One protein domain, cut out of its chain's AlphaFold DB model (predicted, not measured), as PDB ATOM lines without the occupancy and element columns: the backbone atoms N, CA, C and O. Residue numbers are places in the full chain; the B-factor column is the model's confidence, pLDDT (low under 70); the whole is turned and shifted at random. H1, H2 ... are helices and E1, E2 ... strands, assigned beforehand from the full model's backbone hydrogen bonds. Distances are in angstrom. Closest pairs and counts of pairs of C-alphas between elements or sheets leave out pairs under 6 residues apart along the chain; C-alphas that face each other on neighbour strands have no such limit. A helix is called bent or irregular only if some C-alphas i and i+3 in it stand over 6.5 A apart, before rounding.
ATOM      1  N   ILE A 144      25.301 -40.138  45.172       66.50
ATOM      2  CA  ILE A 144      24.349 -39.915  46.254       66.50
ATOM      3  C   ILE A 144      25.053 -39.150  47.371       66.50
ATOM      4  O   ILE A 144      24.510 -38.176  47.871       66.50
ATOM      5  N   LEU A 145      26.288 -39.513  47.727       68.44
ATOM      6  CA  LEU A 145      27.064 -38.779  48.728       68.44
ATOM      7  C   LEU A 145      27.442 -37.366  48.258       68.44
ATOM      8  O   LEU A 145      27.338 -36.432  49.044       68.44
ATOM      9  N   VAL A 146      27.874 -37.197  47.005       66.25
ATOM     10  CA  VAL A 146      28.238 -35.883  46.435       66.25
ATOM     11  C   VAL A 146      27.013 -34.986  46.329       66.25
ATOM     12  O   VAL A 146      27.085 -33.828  46.721       66.25
ATOM     13  N   LYS A 147      25.886 -35.529  45.863       69.31
ATOM     14  CA  LYS A 147      24.603 -34.833  45.817       69.31
ATOM     15  C   LYS A 147      24.127 -34.484  47.221       69.31
ATOM     16  O   LYS A 147      23.824 -33.333  47.454       69.31
ATOM     17  N   ASN A 148      24.194 -35.400  48.187       75.19
ATOM     18  CA  ASN A 148      23.851 -35.094  49.580       75.19
ATOM     19  C   ASN A 148      24.749 -33.993  50.163       75.19
ATOM     20  O   ASN A 148      24.259 -33.100  50.840       75.19
ATOM     21  N   GLN A 149      26.058 -34.019  49.889       73.94
ATOM     22  CA  GLN A 149      26.976 -32.958  50.318       73.94
ATOM     23  C   GLN A 149      26.694 -31.628  49.615       73.94
ATOM     24  O   GLN A 149      26.854 -30.569  50.226       73.94
ATOM     25  N   LEU A 150      26.310 -31.666  48.338       70.88
ATOM     26  CA  LEU A 150      25.874 -30.492  47.597       70.88
ATOM     27  C   LEU A 150      24.589 -29.940  48.210       70.88
ATOM     28  O   LEU A 150      24.570 -28.769  48.565       70.88
ATOM     29  N   ASP A 151      23.577 -30.778  48.398       74.44
ATOM     30  CA  ASP A 151      22.285 -30.435  48.981       74.44
ATOM     31  C   ASP A 151      22.476 -29.848  50.383       74.44
ATOM     32  O   ASP A 151      21.931 -28.790  50.676       74.44
ATOM     33  N   GLU A 152      23.322 -30.443  51.231       80.12
ATOM     34  CA  GLU A 152      23.663 -29.909  52.558       80.12
ATOM     35  C   GLU A 152      24.319 -28.525  52.476       80.12
ATOM     36  O   GLU A 152      23.984 -27.628  53.252       80.12
ATOM     37  N   LYS A 153      25.244 -28.312  51.533       76.56
ATOM     38  CA  LYS A 153      25.942 -27.026  51.380       76.56
ATOM     39  C   LYS A 153      25.085 -25.954  50.716       76.56
ATOM     40  O   LYS A 153      25.167 -24.796  51.125       76.56
ATOM     41  N   ILE A 154      24.274 -26.316  49.726       73.50
ATOM     42  CA  ILE A 154      23.278 -25.440  49.105       73.50
ATOM     43  C   ILE A 154      22.246 -25.060  50.160       73.50
ATOM     44  O   ILE A 154      22.003 -23.873  50.346       73.50
ATOM     45  N   THR A 155      21.734 -26.026  50.926       78.12
ATOM     46  CA  THR A 155      20.827 -25.780  52.056       78.12
ATOM     47  C   THR A 155      21.479 -24.843  53.062       78.12
ATOM     48  O   THR A 155      20.888 -23.833  53.419       78.12
ATOM     49  N   TRP A 156      22.733 -25.079  53.451       81.88
ATOM     50  CA  TRP A 156      23.458 -24.176  54.346       81.88
ATOM     51  C   TRP A 156      23.621 -22.766  53.756       81.88
ATOM     52  O   TRP A 156      23.438 -21.772  54.465       81.88
ATOM     53  N   PHE A 157      23.956 -22.640  52.468       76.50
ATOM     54  CA  PHE A 157      24.083 -21.346  51.793       76.50
ATOM     55  C   PHE A 157      22.739 -20.618  51.765       76.50
ATOM     56  O   PHE A 157      22.673 -19.434  52.107       76.50
ATOM     57  N   ILE A 158      21.678 -21.338  51.405       74.56
ATOM     58  CA  ILE A 158      20.297 -20.881  51.409       74.56
ATOM     59  C   ILE A 158      19.925 -20.421  52.810       74.56
ATOM     60  O   ILE A 158      19.580 -19.261  52.975       74.56
ATOM     61  N   GLU A 159      20.034 -21.257  53.838       78.00
ATOM     62  CA  GLU A 159      19.657 -20.939  55.217       78.00
ATOM     63  C   GLU A 159      20.409 -19.717  55.746       78.00
ATOM     64  O   GLU A 159      19.814 -18.833  56.364       78.00
ATOM     65  N   ASN A 160      21.712 -19.609  55.482       76.94
ATOM     66  CA  ASN A 160      22.488 -18.461  55.948       76.94
ATOM     67  C   ASN A 160      22.189 -17.182  55.172       76.94
ATOM     68  O   ASN A 160      22.167 -16.106  55.770       76.94
ATOM     69  N   SER A 161      21.913 -17.292  53.876       72.00
ATOM     70  CA  SER A 161      21.606 -16.142  53.027       72.00
ATOM     71  C   SER A 161      20.131 -15.720  53.110       72.00
ATOM     72  O   SER A 161      19.803 -14.563  52.856       72.00
ATOM     73  N   SER A 162      19.241 -16.633  53.514       70.06
ATOM     74  CA  SER A 162      17.782 -16.458  53.568       70.06
ATOM     75  C   SER A 162      17.235 -16.068  54.938       70.06
ATOM     76  O   SER A 162      16.048 -15.759  55.047       70.06
ATOM     77  N   LYS A 163      18.071 -15.984  55.983       69.69
ATOM     78  CA  LYS A 163      17.659 -15.516  57.325       69.69
ATOM     79  C   LYS A 163      16.892 -14.183  57.299       69.69
ATOM     80  O   LYS A 163      16.004 -13.985  58.125       69.69
ATOM     81  N   ASN A 164      17.153 -13.333  56.300       66.75
ATOM     82  CA  ASN A 164      16.477 -12.046  56.079       66.75
ATOM     83  C   ASN A 164      15.379 -12.074  54.988       66.75
ATOM     84  O   ASN A 164      14.807 -11.033  54.659       66.75
ATOM     85  N   LEU A 165      15.084 -13.239  54.405       65.19
ATOM     86  CA  LEU A 165      14.081 -13.441  53.347       65.19
ATOM     87  C   LEU A 165      12.726 -13.943  53.879       65.19
ATOM     88  O   LEU A 165      11.804 -14.167  53.091       65.19
ATOM     89  N   LYS A 166      12.576 -14.118  55.201       60.94
ATOM     90  CA  LYS A 166      11.354 -14.673  55.804       60.94
ATOM     91  C   LYS A 166      10.094 -13.917  55.365       60.94
ATOM     92  O   LYS A 166      10.002 -12.700  55.508       60.94
ATOM     93  N   GLY A 167       9.104 -14.669  54.881       61.75
ATOM     94  CA  GLY A 167       7.798 -14.141  54.475       61.75
ATOM     95  C   GLY A 167       7.754 -13.524  53.076       61.75
ATOM     96  O   GLY A 167       6.753 -12.887  52.750       61.75
ATOM     97  N   THR A 168       8.803 -13.709  52.264       72.62
ATOM     98  CA  THR A 168       8.835 -13.233  50.877       72.62
ATOM     99  C   THR A 168       8.767 -14.380  49.871       72.62
ATOM    100  O   THR A 168       9.384 -15.421  50.065       72.62
ATOM    101  N   ILE A 169       7.978 -14.196  48.818       78.88
ATOM    102  CA  ILE A 169       7.752 -15.112  47.705       78.88
ATOM    103  C   ILE A 169       8.549 -14.594  46.514       78.88
ATOM    104  O   ILE A 169       8.348 -13.461  46.081       78.88
ATOM    105  N   GLY A 170       9.429 -15.439  45.982       84.31
ATOM    106  CA  GLY A 170      10.127 -15.185  44.725       84.31
ATOM    107  C   GLY A 170       9.366 -15.714  43.516       84.31
ATOM    108  O   GLY A 170       8.836 -16.825  43.574       84.31
ATOM    109  N   PHE A 171       9.369 -14.969  42.409       85.12
ATOM    110  CA  PHE A 171       8.880 -15.473  41.118       85.12
ATOM    111  C   PHE A 171       9.879 -16.420  40.451       85.12
ATOM    112  O   PHE A 171       9.471 -17.389  39.825       85.12
ATOM    113  N   PHE A 172      11.176 -16.224  40.667       83.69
ATOM    114  CA  PHE A 172      12.235 -17.113  40.194       83.69
ATOM    115  C   PHE A 172      13.044 -17.690  41.348       83.69
ATOM    116  O   PHE A 172      13.251 -17.027  42.364       83.69
ATOM    117  N   ASP A 173      13.505 -18.926  41.181       83.38
ATOM    118  CA  ASP A 173      14.472 -19.532  42.091       83.38
ATOM    119  C   ASP A 173      15.840 -19.591  41.391       83.38
ATOM    120  O   ASP A 173      16.007 -20.361  40.439       83.38
ATOM    121  N   PRO A 174      16.812 -18.747  41.785       82.19
ATOM    122  CA  PRO A 174      18.110 -18.710  41.129       82.19
ATOM    123  C   PRO A 174      18.905 -20.001  41.345       82.19
ATOM    124  O   PRO A 174      19.721 -20.338  40.492       82.19
ATOM    125  N   PHE A 175      18.670 -20.733  42.437       82.94
ATOM    126  CA  PHE A 175      19.367 -21.989  42.712       82.94
ATOM    127  C   PHE A 175      18.940 -23.056  41.728       82.94
ATOM    128  O   PHE A 175      19.756 -23.609  40.996       82.94
ATOM    129  N   GLN A 176      17.629 -23.208  41.614       78.50
ATOM    130  CA  GLN A 176      17.018 -24.101  40.654       78.50
ATOM    131  C   GLN A 176      17.441 -23.764  39.222       78.50
ATOM    132  O   GLN A 176      17.780 -24.654  38.449       78.50
ATOM    133  N   LEU A 177      17.482 -22.482  38.845       81.69
ATOM    134  CA  LEU A 177      17.948 -22.098  37.511       81.69
ATOM    135  C   LEU A 177      19.398 -22.534  37.247       81.69
ATOM    136  O   LEU A 177      19.688 -23.005  36.150       81.69
ATOM    137  N   ILE A 178      20.287 -22.410  38.238       85.25
ATOM    138  CA  ILE A 178      21.691 -22.836  38.139       85.25
ATOM    139  C   ILE A 178      21.813 -24.355  38.049       85.25
ATOM    140  O   ILE A 178      22.574 -24.852  37.224       85.25
ATOM    141  N   GLU A 179      21.043 -25.098  38.839       80.56
ATOM    142  CA  GLU A 179      21.037 -26.566  38.816       80.56
ATOM    143  C   GLU A 179      20.644 -27.142  37.446       80.56
ATOM    144  O   GLU A 179      21.065 -28.240  37.090       80.56
ATOM    145  N   ASN A 180      19.890 -26.387  36.640       75.81
ATOM    146  CA  ASN A 180      19.509 -26.781  35.279       75.81
ATOM    147  C   ASN A 180      20.450 -26.287  34.184       75.81
ATOM    148  O   ASN A 180      20.208 -26.538  32.997       75.81
ATOM    149  N   MET A 181      21.491 -25.547  34.542       83.00
ATOM    150  CA  MET A 181      22.463 -25.100  33.561       83.00
ATOM    151  C   MET A 181      23.249 -26.280  33.005       83.00
ATOM    152  O   MET A 181      23.480 -27.293  33.663       83.00
ATOM    153  N   SER A 182      23.733 -26.128  31.776       82.56
ATOM    154  CA  SER A 182      24.729 -27.063  31.272       82.56
ATOM    155  C   SER A 182      26.056 -26.880  32.014       82.56
ATOM    156  O   SER A 182      26.398 -25.776  32.439       82.56
ATOM    157  N   PHE A 183      26.867 -27.938  32.086       85.75
ATOM    158  CA  PHE A 183      28.229 -27.869  32.635       85.75
ATOM    159  C   PHE A 183      29.044 -26.702  32.048       85.75
ATOM    160  O   PHE A 183      29.767 -26.007  32.759       85.75
ATOM    161  N   LYS A 184      28.903 -26.462  30.735       87.62
ATOM    162  CA  LYS A 184      29.582 -25.370  30.027       87.62
ATOM    163  C   LYS A 184      29.167 -23.998  30.567       87.62
ATOM    164  O   LYS A 184      30.018 -23.122  30.685       87.62
ATOM    165  N   ASP A 185      27.890 -23.824  30.888       88.31
ATOM    166  CA  ASP A 185      27.353 -22.542  31.337       88.31
ATOM    167  C   ASP A 185      27.712 -22.269  32.799       88.31
ATOM    168  O   ASP A 185      28.150 -21.167  33.115       88.31
ATOM    169  N   VAL A 186      27.670 -23.286  33.670       89.81
ATOM    170  CA  VAL A 186      28.178 -23.151  35.049       89.81
ATOM    171  C   VAL A 186      29.669 -22.799  35.038       89.81
ATOM    172  O   VAL A 186      30.102 -21.888  35.743       89.81
ATOM    173  N   LYS A 187      30.461 -23.471  34.190       90.25
ATOM    174  CA  LYS A 187      31.890 -23.166  34.032       90.25
ATOM    175  C   LYS A 187      32.127 -21.738  33.540       90.25
ATOM    176  O   LYS A 187      32.994 -21.048  34.061       90.25
ATOM    177  N   TYR A 188      31.322 -21.269  32.591       92.50
ATOM    178  CA  TYR A 188      31.374 -19.885  32.125       92.50
ATOM    179  C   TYR A 188      31.095 -18.870  33.249       92.50
ATOM    180  O   TYR A 188      31.799 -17.863  33.360       92.50
ATOM    181  N   LEU A 189      30.111 -19.138  34.114       91.69
ATOM    182  CA  LEU A 189      29.820 -18.277  35.263       91.69
ATOM    183  C   LEU A 189      30.954 -18.282  36.298       91.69
ATOM    184  O   LEU A 189      31.282 -17.232  36.854       91.69
ATOM    185  N   LEU A 190      31.585 -19.435  36.527       92.69
ATOM    186  CA  LEU A 190      32.788 -19.544  37.357       92.69
ATOM    187  C   LEU A 190      33.953 -18.721  36.806       92.69
ATOM    188  O   LEU A 190      34.567 -17.950  37.549       92.69
ATOM    189  N   ASP A 191      34.211 -18.825  35.502       93.00
ATOM    190  CA  ASP A 191      35.269 -18.064  34.837       93.00
ATOM    191  C   ASP A 191      35.023 -16.550  34.990       93.00
ATOM    192  O   ASP A 191      35.954 -15.794  35.271       93.00
ATOM    193  N   LYS A 192      33.761 -16.094  34.928       92.75
ATOM    194  CA  LYS A 192      33.376 -14.694  35.210       92.75
ATOM    195  C   LYS A 192      33.635 -14.240  36.648       92.75
ATOM    196  O   LYS A 192      33.758 -13.039  36.903       92.75
ATOM    197  N   LEU A 193      33.720 -15.170  37.593       91.56
ATOM    198  CA  LEU A 193      34.149 -14.897  38.964       91.56
ATOM    199  C   LEU A 193      35.678 -14.931  39.120       91.56
ATOM    200  O   LEU A 193      36.167 -14.844  40.246       91.56
ATOM    201  N   ASN A 194      36.430 -15.027  38.015       92.12
ATOM    202  CA  ASN A 194      37.878 -15.248  37.983       92.12
ATOM    203  C   ASN A 194      38.289 -16.498  38.771       92.12
ATOM    204  O   ASN A 194      39.331 -16.520  39.431       92.12
ATOM    205  N   ARG A 195      37.447 -17.536  38.737       86.88
ATOM    206  CA  ARG A 195      37.722 -18.827  39.361       86.88
ATOM    207  C   ARG A 195      37.863 -19.877  38.279       86.88
ATOM    208  O   ARG A 195      36.918 -20.148  37.552       86.88
ATOM    209  N   THR A 196      39.041 -20.479  38.206       84.12
ATOM    210  CA  THR A 196      39.279 -21.641  37.359       84.12
ATOM    211  C   THR A 196      39.058 -22.908  38.167       84.12
ATOM    212  O   THR A 196      39.471 -23.014  39.323       84.12
ATOM    213  N   ASP A 197      38.394 -23.878  37.549       81.94
ATOM    214  CA  ASP A 197      38.246 -25.205  38.117       81.94
ATOM    215  C   ASP A 197      38.421 -26.289  37.051       81.94
ATOM    216  O   ASP A 197      37.908 -26.201  35.928       81.94
ATOM    217  N   GLU A 198      39.181 -27.310  37.428       83.94
ATOM    218  CA  GLU A 198      39.426 -28.513  36.637       83.94
ATOM    219  C   GLU A 198      38.446 -29.642  36.983       83.94
ATOM    220  O   GLU A 198      38.553 -30.731  36.416       83.94
ATOM    221  N   SER A 199      37.497 -29.411  37.903       82.56
ATOM    222  CA  SER A 199      36.450 -30.388  38.185       82.56
ATOM    223  C   SER A 199      35.644 -30.722  36.931       82.56
ATOM    224  O   SER A 199      35.295 -29.855  36.129       82.56
ATOM    225  N   ASN A 200      35.340 -32.011  36.794       77.75
ATOM    226  CA  ASN A 200      34.491 -32.554  35.739       77.75
ATOM    227  C   ASN A 200      33.068 -32.854  36.238       77.75
ATOM    228  O   ASN A 200      32.269 -33.389  35.473       77.75
ATOM    229  N   LEU A 201      32.752 -32.543  37.499       79.31
ATOM    230  CA  LEU A 201      31.424 -32.734  38.083       79.31
ATOM    231  C   LEU A 201      30.691 -31.399  38.129       79.31
ATOM    232  O   LEU A 201      31.232 -30.411  38.624       79.31
ATOM    233  N   ILE A 202      29.461 -31.368  37.623       82.00
ATOM    234  CA  ILE A 202      28.673 -30.134  37.590       82.00
ATOM    235  C   ILE A 202      28.330 -29.660  39.006       82.00
ATOM    236  O   ILE A 202      28.383 -28.467  39.282       82.00
ATOM    237  N   GLU A 203      28.091 -30.594  39.920       81.88
ATOM    238  CA  GLU A 203      27.786 -30.358  41.327       81.88
ATOM    239  C   GLU A 203      28.914 -29.586  42.027       81.88
ATOM    240  O   GLU A 203      28.675 -28.600  42.724       81.88
ATOM    241  N   GLU A 204      30.169 -29.983  41.793       82.75
ATOM    242  CA  GLU A 204      31.331 -29.289  42.356       82.75
ATOM    243  C   GLU A 204      31.501 -27.883  41.767       82.75
ATOM    244  O   GLU A 204      31.860 -26.953  42.497       82.75
ATOM    245  N   LEU A 205      31.217 -27.710  40.470       86.31
ATOM    246  CA  LEU A 205      31.251 -26.396  39.829       86.31
ATOM    247  C   LEU A 205      30.174 -25.466  40.400       86.31
ATOM    248  O   LEU A 205      30.471 -24.316  40.724       86.31
ATOM    249  N   ILE A 206      28.947 -25.964  40.562       86.69
ATOM    250  CA  ILE A 206      27.830 -25.216  41.154       86.69
ATOM    251  C   ILE A 206      28.196 -24.771  42.571       86.69
ATOM    252  O   ILE A 206      28.039 -23.600  42.924       86.69
ATOM    253  N   LEU A 207      28.766 -25.673  43.372       85.81
ATOM    254  CA  LEU A 207      29.189 -25.336  44.722       85.81
ATOM    255  C   LEU A 207      30.250 -24.228  44.731       85.81
ATOM    256  O   LEU A 207      30.106 -23.226  45.434       85.81
ATOM    257  N   LYS A 208      31.307 -24.376  43.927       88.81
ATOM    258  CA  LYS A 208      32.374 -23.369  43.828       88.81
ATOM    259  C   LYS A 208      31.870 -22.041  43.287       88.81
ATOM    260  O   LYS A 208      32.442 -20.998  43.616       88.81
ATOM    261  N   PHE A 209      30.820 -22.073  42.470       91.50
ATOM    262  CA  PHE A 209      30.159 -20.880  41.974       91.50
ATOM    263  C   PHE A 209      29.496 -20.129  43.129       91.50
ATOM    264  O   PHE A 209      29.807 -18.953  43.333       91.50
ATOM    265  N   TYR A 210      28.705 -20.806  43.968       89.50
ATOM    266  CA  TYR A 210      28.122 -20.187  45.163       89.50
ATOM    267  C   TYR A 210      29.178 -19.687  46.150       89.50
ATOM    268  O   TYR A 210      29.078 -18.559  46.635       89.50
ATOM    269  N   GLU A 211      30.233 -20.465  46.399       89.50
ATOM    270  CA  GLU A 211      31.363 -20.029  47.229       89.50
ATOM    271  C   GLU A 211      32.051 -18.784  46.643       89.50
ATOM    272  O   GLU A 211      32.480 -17.892  47.379       89.50
ATOM    273  N   GLY A 212      32.151 -18.697  45.314       93.12
ATOM    274  CA  GLY A 212      32.689 -17.540  44.604       93.12
ATOM    275  C   GLY A 212      31.825 -16.296  44.770       93.12
ATOM    276  O   GLY A 212      32.353 -15.229  45.093       93.12
ATOM    277  N   ILE A 213      30.508 -16.441  44.627       93.94
ATOM    278  CA  ILE A 213      29.532 -15.376  44.878       93.94
ATOM    279  C   ILE A 213      29.632 -14.890  46.324       93.94
ATOM    280  O   ILE A 213      29.770 -13.689  46.561       93.94
ATOM    281  N   GLN A 214      29.636 -15.814  47.289       91.75
ATOM    282  CA  GLN A 214      29.728 -15.484  48.710       91.75
ATOM    283  C   GLN A 214      31.036 -14.770  49.044       91.75
ATOM    284  O   GLN A 214      31.034 -13.747  49.725       91.75
ATOM    285  N   SER A 215      32.156 -15.296  48.546       93.88
ATOM    286  CA  SER A 215      33.480 -14.725  48.769       93.88
ATOM    287  C   SER A 215      33.578 -13.317  48.194       93.88
ATOM    288  O   SER A 215      34.044 -12.412  48.882       93.88
ATOM    289  N   ARG A 216      33.106 -13.104  46.961       95.12
ATOM    290  CA  ARG A 216      33.132 -11.786  46.323       95.12
ATOM    291  C   ARG A 216      32.245 -10.783  47.056       95.12
ATOM    292  O   ARG A 216      32.677  -9.652  47.256       95.12
ATOM    293  N   PHE A 217      31.058 -11.208  47.490       95.19
ATOM    294  CA  PHE A 217      30.157 -10.387  48.296       95.19
ATOM    295  C   PHE A 217      30.792  -9.995  49.639       95.19
ATOM    296  O   PHE A 217      30.896  -8.812  49.943       95.19
ATOM    297  N   ASN A 218      31.292 -10.967  50.409       94.25
ATOM    298  CA  ASN A 218      31.879 -10.724  51.732       94.25
ATOM    299  C   ASN A 218      33.150  -9.861  51.679       94.25
ATOM    300  O   ASN A 218      33.431  -9.120  52.618       94.25
ATOM    301  N   ASN A 219      33.909  -9.939  50.584       96.44
ATOM    302  CA  ASN A 219      35.147  -9.182  50.404       96.44
ATOM    303  C   ASN A 219      34.924  -7.761  49.851       96.44
ATOM    304  O   ASN A 219      35.895  -7.024  49.679       96.44
ATOM    305  N   SER A 220      33.682  -7.359  49.561       96.88
ATOM    306  CA  SER A 220      33.359  -6.033  49.030       96.88
ATOM    307  C   SER A 220      32.284  -5.344  49.868       96.88
ATOM    308  O   SER A 220      31.100  -5.672  49.797       96.88
ATOM    309  N   SER A 221      32.688  -4.320  50.623       95.50
ATOM    310  CA  SER A 221      31.750  -3.467  51.364       95.50
ATOM    311  C   SER A 221      30.777  -2.731  50.439       95.50
ATOM    312  O   SER A 221      29.628  -2.513  50.810       95.50
ATOM    313  N   GLU A 222      31.203  -2.398  49.217       96.69
ATOM    314  CA  GLU A 222      30.349  -1.800  48.189       96.69
ATOM    315  C   GLU A 222      29.199  -2.738  47.796       96.69
ATOM    316  O   GLU A 222      28.043  -2.315  47.800       96.69
ATOM    317  N   LEU A 223      29.489  -4.019  47.529       95.00
ATOM    318  CA  LEU A 223      28.453  -5.015  47.226       95.00
ATOM    319  C   LEU A 223      27.525  -5.236  48.425       95.00
ATOM    320  O   LEU A 223      26.308  -5.312  48.247       95.00
ATOM    321  N   GLY A 224      28.084  -5.281  49.638       93.06
ATOM    322  CA  GLY A 224      27.314  -5.354  50.879       93.06
ATOM    323  C   GLY A 224      26.316  -4.204  51.017       93.06
ATOM    324  O   GLY A 224      25.133  -4.443  51.256       93.06
ATOM    325  N   ASN A 225      26.766  -2.970  50.778       93.25
ATOM    326  CA  ASN A 225      25.924  -1.773  50.837       93.25
ATOM    327  C   ASN A 225      24.879  -1.732  49.715       93.25
ATOM    328  O   ASN A 225      23.744  -1.329  49.954       93.25
ATOM    329  N   LYS A 226      25.250  -2.147  48.496       92.69
ATOM    330  CA  LYS A 226      24.363  -2.102  47.325       92.69
ATOM    331  C   LYS A 226      23.258  -3.158  47.387       92.69
ATOM    332  O   LYS A 226      22.108  -2.848  47.098       92.69
ATOM    333  N   PHE A 227      23.596  -4.402  47.727       88.12
ATOM    334  CA  PHE A 227      22.671  -5.537  47.599       88.12
ATOM    335  C   PHE A 227      22.111  -6.033  48.934       88.12
ATOM    336  O   PHE A 227      21.093  -6.732  48.952       88.12
ATOM    337  N   GLY A 228      22.758  -5.711  50.054       88.00
ATOM    338  CA  GLY A 228      22.348  -6.089  51.409       88.00
ATOM    339  C   GLY A 228      22.555  -7.566  51.766       88.00
ATOM    340  O   GLY A 228      22.809  -7.878  52.925       88.00
ATOM    341  N   ASN A 229      22.465  -8.490  50.805       87.19
ATOM    342  CA  ASN A 229      22.709  -9.920  51.011       87.19
ATOM    343  C   ASN A 229      23.266 -10.596  49.735       87.19
ATOM    344  O   ASN A 229      23.063 -10.082  48.629       87.19
ATOM    345  N   PRO A 230      23.941 -11.757  49.860       88.12
ATOM    346  CA  PRO A 230      24.578 -12.431  48.728       88.12
ATOM    347  C   PRO A 230      23.592 -13.023  47.713       88.12
ATOM    348  O   PRO A 230      23.975 -13.189  46.560       88.12
ATOM    349  N   ILE A 231      22.335 -13.307  48.084       84.88
ATOM    350  CA  ILE A 231      21.311 -13.765  47.128       84.88
ATOM    351  C   ILE A 231      20.949 -12.628  46.171       84.88
ATOM    352  O   ILE A 231      20.966 -12.829  44.963       84.88
ATOM    353  N   ASN A 232      20.711 -11.415  46.675       83.25
ATOM    354  CA  ASN A 232      20.469 -10.238  45.831       83.25
ATOM    355  C   ASN A 232      21.649  -9.960  44.888       83.25
ATOM    356  O   ASN A 232      21.439  -9.582  43.738       83.25
ATOM    357  N   TYR A 233      22.883 -10.186  45.350       91.06
ATOM    358  CA  TYR A 233      24.060 -10.088  44.489       91.06
ATOM    359  C   TYR A 233      24.112 -11.205  43.435       91.06
ATOM    360  O   TYR A 233      24.367 -10.916  42.271       91.06
ATOM    361  N   LEU A 234      23.839 -12.459  43.815       90.25
ATOM    362  CA  LEU A 234      23.738 -13.585  42.880       90.25
ATOM    363  C   LEU A 234      22.745 -13.276  41.760       90.25
ATOM    364  O   LEU A 234      23.030 -13.491  40.589       90.25
ATOM    365  N   ILE A 235      21.586 -12.762  42.141       85.62
ATOM    366  CA  ILE A 235      20.505 -12.379  41.245       85.62
ATOM    367  C   ILE A 235      20.964 -11.329  40.238       85.62
ATOM    368  O   ILE A 235      20.797 -11.525  39.039       85.62
ATOM    369  N   ASP A 236      21.551 -10.231  40.718       88.19
ATOM    370  CA  ASP A 236      22.043  -9.153  39.859       88.19
ATOM    371  C   ASP A 236      23.158  -9.653  38.933       88.19
ATOM    372  O   ASP A 236      23.176  -9.332  37.745       88.19
ATOM    373  N   PHE A 237      24.042 -10.506  39.459       92.25
ATOM    374  CA  PHE A 237      25.123 -11.135  38.706       92.25
ATOM    375  C   PHE A 237      24.594 -12.002  37.561       92.25
ATOM    376  O   PHE A 237      25.087 -11.912  36.439       92.25
ATOM    377  N   LEU A 238      23.587 -12.824  37.850       89.81
ATOM    378  CA  LEU A 238      22.920 -13.681  36.884       89.81
ATOM    379  C   LEU A 238      22.153 -12.856  35.841       89.81
ATOM    380  O   LEU A 238      22.314 -13.072  34.647       89.81
ATOM    381  N   TYR A 239      21.347 -11.888  36.276       84.38
ATOM    382  CA  TYR A 239      20.510 -11.070  35.395       84.38
ATOM    383  C   TYR A 239      21.323 -10.181  34.449       84.38
ATOM    384  O   TYR A 239      20.975 -10.013  33.282       84.38
ATOM    385  N   SER A 240      22.453  -9.659  34.924       87.62
ATOM    386  CA  SER A 240      23.356  -8.841  34.110       87.62
ATOM    387  C   SER A 240      24.067  -9.637  33.008       87.62
ATOM    388  O   SER A 240      24.814  -9.058  32.218       87.62
ATOM    389  N   ASP A 241      23.887 -10.959  32.961       88.19
ATOM    390  CA  ASP A 241      24.484 -11.836  31.968       88.19
ATOM    391  C   ASP A 241      23.500 -12.158  30.827       88.19
ATOM    392  O   ASP A 241      22.560 -12.936  31.018       88.19
ATOM    393  N   PRO A 242      23.735 -11.663  29.597       83.44
ATOM    394  CA  PRO A 242      22.886 -11.988  28.451       83.44
ATOM    395  C   PRO A 242      22.805 -13.493  28.162       83.44
ATOM    396  O   PRO A 242      21.781 -13.975  27.683       83.44
ATOM    397  N   ASN A 243      23.857 -14.259  28.483       82.44
ATOM    398  CA  ASN A 243      23.852 -15.713  28.303       82.44
ATOM    399  C   ASN A 243      22.962 -16.425  29.320       82.44
ATOM    400  O   ASN A 243      22.658 -17.606  29.140       82.44
ATOM    401  N   PHE A 244      22.561 -15.739  30.388       83.12
ATOM    402  CA  PHE A 244      21.663 -16.291  31.381       83.12
ATOM    403  C   PHE A 244      20.200 -15.932  31.123       83.12
ATOM    404  O   PHE A 244      19.324 -16.735  31.436       83.12
ATOM    405  N   MET A 245      19.923 -14.807  30.458       82.38
ATOM    406  CA  MET A 245      18.552 -14.407  30.115       82.38
ATOM    407  C   MET A 245      17.768 -15.488  29.370       82.38
ATOM    408  O   MET A 245      16.610 -15.745  29.696       82.38
ATOM    409  N   GLN A 246      18.425 -16.237  28.483       79.19
ATOM    410  CA  GLN A 246      17.816 -17.387  27.805       79.19
ATOM    411  C   GLN A 246      17.233 -18.456  28.751       79.19
ATOM    412  O   GLN A 246      16.351 -19.206  28.345       79.19
ATOM    413  N   TYR A 247      17.713 -18.579  29.993       81.38
ATOM    414  CA  TYR A 247      17.169 -19.532  30.966       81.38
ATOM    415  C   TYR A 247      15.844 -19.046  31.547       81.38
ATOM    416  O   TYR A 247      14.901 -19.830  31.628       81.38
ATOM    417  N   PHE A 248      15.729 -17.753  31.855       82.56
ATOM    418  CA  PHE A 248      14.447 -17.158  32.237       82.56
ATOM    419  C   PHE A 248      13.427 -17.247  31.109       82.56
ATOM    420  O   PHE A 248      12.279 -17.613  31.338       82.56
ATOM    421  N   GLU A 249      13.863 -16.988  29.878       82.25
ATOM    422  CA  GLU A 249      13.019 -17.105  28.690       82.25
ATOM    423  C   GLU A 249      12.522 -18.531  28.469       82.25
ATOM    424  O   GLU A 249      11.351 -18.727  28.146       82.25
ATOM    425  N   LYS A 250      13.375 -19.539  28.696       76.50
ATOM    426  CA  LYS A 250      12.967 -20.952  28.664       76.50
ATOM    427  C   LYS A 250      11.910 -21.254  29.718       76.50
ATOM    428  O   LYS A 250      11.018 -22.061  29.462       76.50
ATOM    429  N   CYS A 251      11.989 -20.600  30.873       75.56
ATOM    430  CA  CYS A 251      10.990 -20.744  31.917       75.56
ATOM    431  C   CYS A 251       9.667 -20.024  31.620       75.56
ATOM    432  O   CYS A 251       8.658 -20.333  32.250       75.56
ATOM    433  N   ASP A 252       9.657 -19.118  30.643       81.50
ATOM    434  CA  ASP A 252       8.515 -18.268  30.309       81.50
ATOM    435  C   ASP A 252       7.852 -18.603  28.972       81.50
ATOM    436  O   ASP A 252       7.082 -17.818  28.421       81.50
TER     437      ASP A 252
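AT A GLANCE: This is residues 144 to 252 of the 591 residues of an uncharacterized protein of Candidatus Helarchaeota archaeon (UniProt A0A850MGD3). Three helices, H1, H4 and H3, run the same way at shallow tilts in a bent row with H4 between the other two, and H6 crosses steeply past the far part of H4. The short H2 sits inside, close to H3, H4, H6 and H7; H5 makes a corner between H4 and H6, H7 turns across beyond the end of H6, and residues 166 to 171, partly in the lone strand E1, stick out. The printed part has 109 residues with seven named helices and one named strand, in the order H1 E1 H2 H3 H4 H5 H6 H7, and its class is mostly helix. It is compact, with a radius of gyration of the C-alphas of 13.7 A and spans of 35 by 30 by 28 A.

HOW THE PARTS SIT: H1, residues 144 to 162, touches the hub H4, residues 202 to 218, which meets it with residues 203 to 210 alone; the closest C-alphas, of Leu 150 and Glu 203, are 6.6 A apart, at a shallow tilt of 23 degrees, the same way. E1, residues 169 to 172, pairs with no named strand, and it meets H2, residues 174 to 179, only through their link. H2 is close to but not clearly touching H4, with the C-alphas of Ile 178 and Ile 206 closest at 7.2 A. H3, residues 183 to 192, touches H4 at a shallow tilt of 21 degrees, the same way, with the C-alphas of Phe 183 and Ile 202 closest at 5.5 A; H1 and H3 are apart. H5, residues 221 to 227, only just touches H4, with 3 pairs of C-alphas within 8 A, and only at the corner; Phe 217 and Leu 223 have the closest C-alphas, 5.7 A apart. H6, residues 230 to 239, touches H4 residues 213 to 217 alone, at a steep tilt of 66 degrees, opposite ways; the C-alphas of Phe 217 and Pro 230 are closest at 6.0 A. H7, residues 242 to 251, is close to but not clearly touching H6, about perpendicular at 85 degrees, with the C-alphas of Leu 238 and Phe 244 closest at 6.2 A. In H1 to H6 every O i to N i+4 pair is within hydrogen-bond range; in H7, 3 of 6 are.

IN THESE COORDINATES: H1 begins with C-alpha 144 at (24.349, -39.915, 46.254) and is 25.4 A long. E1 measures 9.0 A, H2 8.7 A and H3 14.4 A. H4 is 24.2 A long, from C-alpha 202 at (28.673, -30.134, 37.590). H5 measures 10.0 A, H6 14.0 A and H7 15.2 A, and H7 ends with C-alpha 251 at (10.990, -20.744, 31.917).

THE WHOLE: The C-alphas of Gly 167 and Glu 198 are the two farthest apart, at 39.1 A. The printed part has no cut and no long link. The mean pLDDT of the printed part is 83.5, and residues 144 to 147 and 163 to 167 are under 70.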